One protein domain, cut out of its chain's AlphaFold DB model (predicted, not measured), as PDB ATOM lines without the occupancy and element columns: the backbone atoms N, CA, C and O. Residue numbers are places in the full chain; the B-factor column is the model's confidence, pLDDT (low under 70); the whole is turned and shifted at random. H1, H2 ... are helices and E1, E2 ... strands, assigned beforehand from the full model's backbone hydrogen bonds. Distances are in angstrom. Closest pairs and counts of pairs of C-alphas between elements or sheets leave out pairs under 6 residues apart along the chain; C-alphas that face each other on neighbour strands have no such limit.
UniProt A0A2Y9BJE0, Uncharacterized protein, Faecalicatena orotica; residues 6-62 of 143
ATOM      1  N   ASP A   6      29.749  -1.369  -5.890       93.62
ATOM      2  CA  ASP A   6      30.538  -0.413  -5.101       93.62
ATOM      3  C   ASP A   6      31.436  -1.105  -4.069       93.62
ATOM      4  O   ASP A   6      32.650  -0.910  -4.081       93.62
ATOM      5  N   ILE A   7      30.879  -1.975  -3.225       93.44
ATOM      6  CA  ILE A   7      31.639  -2.708  -2.202       93.44
ATOM      7  C   ILE A   7      32.688  -3.605  -2.859       93.44
ATOM      8  O   ILE A   7      33.846  -3.625  -2.439       93.44
ATOM      9  N   LYS A   8      32.307  -4.332  -3.917       93.56
ATOM     10  CA  LYS A   8      33.234  -5.204  -4.647       93.56
ATOM     11  C   LYS A   8      34.411  -4.430  -5.223       93.56
ATOM     12  O   LYS A   8      35.544  -4.886  -5.094       93.56
ATOM     13  N   MET A   9      34.153  -3.276  -5.840       95.19
ATOM     14  CA  MET A   9      35.216  -2.494  -6.462       95.19
ATOM     15  C   MET A   9      36.131  -1.843  -5.425       95.19
ATOM     16  O   MET A   9      37.338  -1.805  -5.629       95.19
ATOM     17  N   GLN A  10      35.598  -1.410  -4.281       95.69
ATOM     18  CA  GLN A  10      36.429  -0.917  -3.181       95.69
ATOM     19  C   GLN A  10      37.340  -2.018  -2.606       95.69
ATOM     20  O   GLN A  10      38.521  -1.775  -2.368       95.69
ATOM     21  N   ILE A  11      36.841  -3.254  -2.457       94.31
ATOM     22  CA  ILE A  11      37.671  -4.408  -2.061       94.31
ATOM     23  C   ILE A  11      38.758  -4.691  -3.108       94.31
ATOM     24  O   ILE A  11      39.908  -4.947  -2.749       94.31
ATOM     25  N   GLU A  12      38.410  -4.652  -4.395       94.06
ATOM     26  CA  GLU A  12      39.366  -4.869  -5.483       94.06
ATOM     27  C   GLU A  12      40.440  -3.777  -5.519       94.06
ATOM     28  O   GLU A  12      41.617  -4.085  -5.687       94.06
ATOM     29  N   ALA A  13      40.064  -2.524  -5.261       94.75
ATOM     30  CA  ALA A  13      40.995  -1.407  -5.161       94.75
ATOM     31  C   ALA A  13      42.002  -1.590  -4.018       94.75
ATOM     32  O   ALA A  13      43.170  -1.266  -4.190       94.75
ATOM     33  N   ILE A  14      41.594  -2.167  -2.881       93.38
ATOM     34  CA  ILE A  14      42.514  -2.503  -1.781       93.38
ATOM     35  C   ILE A  14      43.475  -3.623  -2.197       93.38
ATOM     36  O   ILE A  14      44.668  -3.560  -1.906       93.38
ATOM     37  N   LYS A  15      42.960  -4.663  -2.860       92.38
ATOM     38  CA  LYS A  15      43.734  -5.858  -3.222       92.38
ATOM     39  C   LYS A  15      44.705  -5.631  -4.375       92.38
ATOM     40  O   LYS A  15      45.797  -6.188  -4.366       92.38
ATOM     41  N   ASN A  16      44.286  -4.864  -5.376       91.75
ATOM     42  CA  ASN A  16      44.944  -4.739  -6.672       91.75
ATOM     43  C   ASN A  16      44.996  -3.267  -7.116       91.75
ATOM     44  O   ASN A  16      44.552  -2.926  -8.213       91.75
ATOM     45  N   GLN A  17      45.568  -2.397  -6.274       88.31
ATOM     46  CA  GLN A  17      45.646  -0.939  -6.486       88.31
ATOM     47  C   GLN A  17      46.116  -0.536  -7.894       88.31
ATOM     48  O   GLN A  17      45.579   0.396  -8.478       88.31
ATOM     49  N   SER A  18      47.071  -1.267  -8.482       88.38
ATOM     50  CA  SER A  18      47.614  -0.969  -9.817       88.38
ATOM     51  C   SER A  18      46.651  -1.232 -10.980       88.38
ATOM     52  O   SER A  18      46.880  -0.741 -12.086       88.38
ATOM     53  N   ARG A  19      45.591  -2.021 -10.762       90.94
ATOM     54  CA  ARG A  19      44.588  -2.366 -11.782       90.94
ATOM     55  C   ARG A  19      43.354  -1.481 -11.731       90.94
ATOM     56  O   ARG A  19      42.613  -1.442 -12.710       90.94
ATOM     57  N   ILE A  20      43.138  -0.795 -10.612       95.62
ATOM     58  CA  ILE A  20      42.006   0.102 -10.431       95.62
ATOM     59  C   ILE A  20      42.444   1.535 -10.696       95.62
ATOM     60  O   ILE A  20      43.553   1.954 -10.361       95.62
ATOM     61  N   LYS A  21      41.550   2.281 -11.329       94.81
ATOM     62  CA  LYS A  21      41.692   3.707 -11.580       94.81
ATOM     63  C   LYS A  21      40.555   4.454 -10.903       94.81
ATOM     64  O   LYS A  21      39.434   3.947 -10.838       94.81
ATOM     65  N   VAL A  22      40.854   5.655 -10.433       95.12
ATOM     66  CA  VAL A  22      39.883   6.609  -9.902       95.12
ATOM     67  C   VAL A  22      39.728   7.718 -10.924       95.12
ATOM     68  O   VAL A  22      40.713   8.336 -11.309       95.12
ATOM     69  N   ILE A  23      38.500   7.985 -11.349       94.81
ATOM     70  CA  ILE A  23      38.181   9.217 -12.070       94.81
ATOM     71  C   ILE A  23      37.320  10.076 -11.151       94.81
ATOM     72  O   ILE A  23      36.270   9.627 -10.691       94.81
ATOM     73  N   ASP A  24      37.798  11.277 -10.843       93.38
ATOM     74  CA  ASP A  24      37.175  12.188  -9.888       93.38
ATOM     75  C   ASP A  24      36.268  13.205 -10.600       93.38
ATOM     76  O   ASP A  24      36.708  13.903 -11.513       93.38
ATOM     77  N   TYR A  25      35.007  13.286 -10.169       93.06
ATOM     78  CA  TYR A  25      33.985  14.207 -10.679       93.06
ATOM     79  C   TYR A  25      33.479  15.172  -9.593       93.06
ATOM     80  O   TYR A  25      32.321  15.592  -9.611       93.06
ATOM     81  N   GLY A  26      34.312  15.503  -8.603       91.50
ATOM     82  CA  GLY A  26      33.934  16.364  -7.482       91.50
ATOM     83  C   GLY A  26      33.414  15.541  -6.308       91.50
ATOM     84  O   GLY A  26      34.203  14.930  -5.597       91.50
ATOM     85  N   ASP A  27      32.101  15.499  -6.086       93.50
ATOM     86  CA  ASP A  27      31.512  14.769  -4.944       93.50
ATOM     87  C   ASP A  27      31.371  13.260  -5.187       93.50
ATOM     88  O   ASP A  27      31.072  12.484  -4.275       93.50
ATOM     89  N   THR A  28      31.571  12.829  -6.432       95.06
ATOM     90  CA  THR A  28      31.428  11.443  -6.876       95.06
ATOM     91  C   THR A  28      32.678  11.020  -7.626       95.06
ATOM     92  O   THR A  28      33.255  11.801  -8.378       95.06
ATOM     93  N   VAL A  29      33.083   9.770  -7.439       95.50
ATOM     94  CA  VAL A  29      34.184   9.153  -8.176       95.50
ATOM     95  C   VAL A  29      33.694   7.932  -8.940       95.50
ATOM     96  O   VAL A  29      32.771   7.242  -8.505       95.50
ATOM     97  N   LEU A  30      34.342   7.634 -10.060       96.25
ATOM     98  CA  LEU A  30      34.237   6.356 -10.752       96.25
ATOM     99  C   LEU A  30      35.459   5.506 -10.399       96.25
ATOM    100  O   LEU A  30      36.581   5.844 -10.777       96.25
ATOM    101  N   LEU A  31      35.241   4.391  -9.698       96.06
ATOM    102  CA  LEU A  31      36.274   3.370  -9.499       96.06
ATOM    103  C   LEU A  31      36.176   2.347 -10.622       96.06
ATOM    104  O   LEU A  31      35.181   1.636 -10.701       96.06
ATOM    105  N   THR A  32      37.182   2.248 -11.484       95.19
ATOM    106  CA  THR A  32      37.096   1.432 -12.702       95.19
ATOM    107  C   THR A  32      38.291   0.510 -12.891       95.19
ATOM    108  O   THR A  32      39.430   0.875 -12.604       95.19
ATOM    109  N   ASP A  33      38.029  -0.683 -13.425       94.00
ATOM    110  CA  ASP A  33      39.048  -1.630 -13.902       94.00
ATOM    111  C   ASP A  33      39.385  -1.437 -15.399       94.00
ATOM    112  O   ASP A  33      40.111  -2.230 -16.001       94.00
ATOM    113  N   GLY A  34      38.841  -0.380 -16.014       91.94
ATOM    114  CA  GLY A  34      38.955  -0.081 -17.441       91.94
ATOM    115  C   GLY A  34      37.841  -0.677 -18.304       91.94
ATOM    116  O   GLY A  34      37.710  -0.276 -19.456       91.94
ATOM    117  N   TRP A  35      37.018  -1.578 -17.763       93.50
ATOM    118  CA  TRP A  35      35.868  -2.166 -18.456       93.50
ATOM    119  C   TRP A  35      34.544  -1.898 -17.757       93.50
ATOM    120  O   TRP A  35      33.496  -1.851 -18.401       93.50
ATOM    121  N   LYS A  36      34.572  -1.743 -16.439       95.50
ATOM    122  CA  LYS A  36      33.413  -1.376 -15.638       95.50
ATOM    123  C   LYS A  36      33.844  -0.600 -14.409       95.50
ATOM    124  O   LYS A  36      34.958  -0.761 -13.913       95.50
ATOM    125  N   GLY A  37      32.905   0.140 -13.845       96.25
ATOM    126  CA  GLY A  37      33.115   0.783 -12.562       96.25
ATOM    127  C   GLY A  37      31.834   1.337 -11.958       96.25
ATOM    128  O   GLY A  37      31.029   1.896 -12.700       96.25
ATOM    129  N   PRO A  38      31.613   1.187 -10.644       97.19
ATOM    130  CA  PRO A  38      30.552   1.895  -9.945       97.19
ATOM    131  C   PRO A  38      30.897   3.378  -9.760       97.19
ATOM    132  O   PRO A  38      32.054   3.734  -9.515       97.19
ATOM    133  N   TYR A  39      29.866   4.220  -9.791       96.94
ATOM    134  CA  TYR A  39      29.943   5.565  -9.233       96.94
ATOM    135  C   TYR A  39      29.747   5.498  -7.722       96.94
ATOM    136  O   TYR A  39      28.831   4.837  -7.227       96.94
ATOM    137  N   ILE A  40      30.611   6.180  -6.978       96.25
ATOM    138  CA  ILE A  40      30.589   6.185  -5.518       96.25
ATOM    139  C   ILE A  40      30.729   7.625  -5.041       96.25
ATOM    140  O   ILE A  40      31.665   8.326  -5.421       96.25
ATOM    141  N   LYS A  41      29.798   8.070  -4.196       95.31
ATOM    142  CA  LYS A  41      29.926   9.361  -3.517       95.31
ATOM    143  C   LYS A  41      31.096   9.318  -2.538       95.31
ATOM    144  O   LYS A  41      31.279   8.310  -1.852       95.31
ATOM    145  N   LYS A  42      31.873  10.397  -2.448       95.31
ATOM    146  CA  LYS A  42      33.087  10.428  -1.617       95.31
ATOM    147  C   LYS A  42      32.815  10.172  -0.133       95.31
ATOM    148  O   LYS A  42      33.622   9.524   0.523       95.31
ATOM    149  N   ASP A  43      31.656  10.590   0.366       95.25
ATOM    150  CA  ASP A  43      31.195  10.338   1.739       95.25
ATOM    151  C   ASP A  43      30.920   8.852   2.051       95.25
ATOM    152  O   ASP A  43      30.811   8.473   3.216       95.25
ATOM    153  N   LYS A  44      30.826   7.998   1.024       94.31
ATOM    154  CA  LYS A  44      30.624   6.544   1.138       94.31
ATOM    155  C   LYS A  44      31.887   5.729   0.869       94.31
ATOM    156  O   LYS A  44      31.831   4.496   0.906       94.31
ATOM    157  N   LEU A  45      33.008   6.379   0.565       94.94
ATOM    158  CA  LEU A  45      34.272   5.688   0.352       94.94
ATOM    159  C   LEU A  45      34.853   5.212   1.682       94.94
ATOM    160  O   LEU A  45      34.888   5.940   2.669       94.94
ATOM    161  N   ILE A  46      35.356   3.981   1.679       93.38
ATOM    162  CA  ILE A  46      36.095   3.378   2.796       93.38
ATOM    163  C   ILE A  46      37.581   3.184   2.468       93.38
ATOM    164  O   ILE A  46      38.329   2.631   3.272       93.38
ATOM    165  N   ILE A  47      38.002   3.601   1.273       92.94
ATOM    166  CA  ILE A  47      39.366   3.454   0.766       92.94
ATOM    167  C   ILE A  47      40.051   4.811   0.646       92.94
ATOM    168  O   ILE A  47      39.412   5.834   0.421       92.94
ATOM    169  N   ASP A  48      41.372   4.782   0.756       91.44
ATOM    170  CA  ASP A  48      42.235   5.935   0.541       91.44
ATOM    171  C   ASP A  48      42.496   6.111  -0.963       91.44
ATOM    172  O   ASP A  48      43.193   5.295  -1.577       91.44
ATOM    173  N   LEU A  49      41.888   7.141  -1.559       92.62
ATOM    174  CA  LEU A  49      41.986   7.412  -2.993       92.62
ATOM    175  C   LEU A  49      43.397   7.813  -3.429       92.62
ATOM    176  O   LEU A  49      43.752   7.559  -4.580       92.62
ATOM    177  N   ASP A  50      44.219   8.371  -2.539       91.50
ATOM    178  CA  ASP A  50      45.575   8.835  -2.870       91.50
ATOM    179  C   ASP A  50      46.513   7.670  -3.221       91.50
ATOM    180  O   ASP A  50      47.569   7.849  -3.825       91.50
ATOM    181  N   LYS A  51      46.114   6.442  -2.868       90.19
ATOM    182  CA  LYS A  51      46.849   5.204  -3.156       90.19
ATOM    183  C   LYS A  51      46.450   4.540  -4.472       90.19
ATOM    184  O   LYS A  51      46.980   3.480  -4.801       90.19
ATOM    185  N   ILE A  52      45.495   5.109  -5.203       93.62
ATOM    186  CA  ILE A  52      44.967   4.542  -6.447       93.62
ATOM    187  C   ILE A  52      45.401   5.428  -7.616       93.62
ATOM    188  O   ILE A  52      45.691   6.604  -7.443       93.62
ATOM    189  N   ASN A  53      45.488   4.865  -8.820       91.94
ATOM    190  CA  ASN A  53      45.891   5.609 -10.009       91.94
ATOM    191  C   ASN A  53      44.798   6.595 -10.476       91.94
ATOM    192  O   ASN A  53      43.656   6.183 -10.688       91.94
ATOM    193  N   HIS A  54      45.172   7.855 -10.714       92.94
ATOM    194  CA  HIS A  54      44.306   8.931 -11.216       92.94
ATOM    195  C   HIS A  54      44.691   9.273 -12.662       92.94
ATOM    196  O   HIS A  54      45.580  10.096 -12.876       92.94
ATOM    197  N   PRO A  55      44.101   8.614 -13.674       88.50
ATOM    198  CA  PRO A  55      44.376   8.945 -15.066       88.50
ATOM    199  C   PRO A  55      43.972  10.389 -15.398       88.50
ATOM    200  O   PRO A  55      42.918  10.867 -14.980       88.50
ATOM    201  N   GLU A  56      44.788  11.055 -16.213       77.69
ATOM    202  CA  GLU A  56      44.447  12.351 -16.803       77.69
ATOM    203  C   GLU A  56      43.332  12.192 -17.849       77.69
ATOM    204  O   GLU A  56      43.361  11.267 -18.664       77.69
ATOM    205  N   GLY A  57      42.366  13.116 -17.854       65.50
ATOM    206  CA  GLY A  57      41.242  13.104 -18.795       65.50
ATOM    207  C   GLY A  57      40.144  12.118 -18.387       65.50
ATOM    208  O   GLY A  57      40.274  10.906 -18.537       65.50
ATOM    209  N   GLY A  58      39.033  12.652 -17.877       65.38
ATOM    210  CA  GLY A  58      37.957  11.846 -17.293       65.38
ATOM    211  C   GLY A  58      36.541  12.205 -17.730       65.38
ATOM    212  O   GLY A  58      35.611  11.486 -17.377       65.38
ATOM    213  N   GLU A  59      36.341  13.285 -18.488       73.38
ATOM    214  CA  GLU A  59      34.997  13.853 -18.686       73.38
ATOM    215  C   GLU A  59      34.027  12.957 -19.464       73.38
ATOM    216  O   GLU A  59      32.819  13.097 -19.299       73.38
ATOM    217  N   THR A  60      34.531  12.016 -20.270       78.00
ATOM    218  CA  THR A  60      33.714  11.115 -21.106       78.00
ATOM    219  C   THR A  60      32.634  10.382 -20.314       78.00
ATOM    220  O   THR A  60      31.580  10.056 -20.849       78.00
ATOM    221  N   TYR A  61      32.902  10.133 -19.037       85.75
ATOM    222  CA  TYR A  61      32.064   9.342 -18.151       85.75
ATOM    223  C   TYR A  61      31.582  10.142 -16.935       85.75
ATOM    224  O   TYR A  61      31.228   9.549 -15.918       85.75
ATOM    225  N   ASP A  62      31.571  11.476 -17.011       90.81
ATOM    226  CA  ASP A  62      31.050  12.322 -15.934       90.81
ATOM    227  C   ASP A  62      29.528  12.132 -15.798       90.81
ATOM    228  O   ASP A  62      28.778  12.531 -16.697       90.81
TER     229      ASP A  62
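What this domain is: This is residues 6 to 62 of the 143 residues of an uncharacterized protein of Faecalicatena orotica (UniProt A0A2Y9BJE0). A small three-stranded sheet has helix H1 across one face, while the long stretch 42 to 62 wraps round the E1 edge to the opposite face. The 57 printed residues run H1, E1, E2, E3; the sheet, E1 - E2 - E3, is antiparallel. The class is mixed, with 25 residues in named elements, under half; the whole is compact, radius of gyration of the C-alphas 10.0 A, spanning 26 by 22 by 19 A.

Where its parts are: Find E3, residues 36 to 41, 16.6 A long, ending at C-alpha 41 (29.926, 9.361, -3.517). E2 is residues 28 to 32, 12.9 A; E1 is 21 to 24, 9.8 A. H1, residues 6 to 15, runs 14.4 A from C-alpha 6 (30.538, -0.413, -5.101).

How they stand to each other: The strands form a meander, each the antiparallel neighbour of the one before. In hairpin E1 and E2, N 23 and O 30 are 2.9 A apart, within hydrogen-bond range; in hairpin E2 and E3, N 29 and O 40, also 2.9 A. H1 is on one face, making two layers, helix over sheet, at a height over the sheet of 9.7 A; it runs across the strands, 72 degrees to E3 on the local plane. Its closest C-alphas to E3 are Asp 6 and Pro 38, 5.4 A. In H1 every O i to N i+4 pair is within hydrogen-bond range.

The domain as a whole: The C-alphas of Lys 15 and Thr 60 are farthest apart, 26.6 A. The printed part has no cut, its three links between named elements are tight, and pLDDT is under 70 at residues 57 to 58.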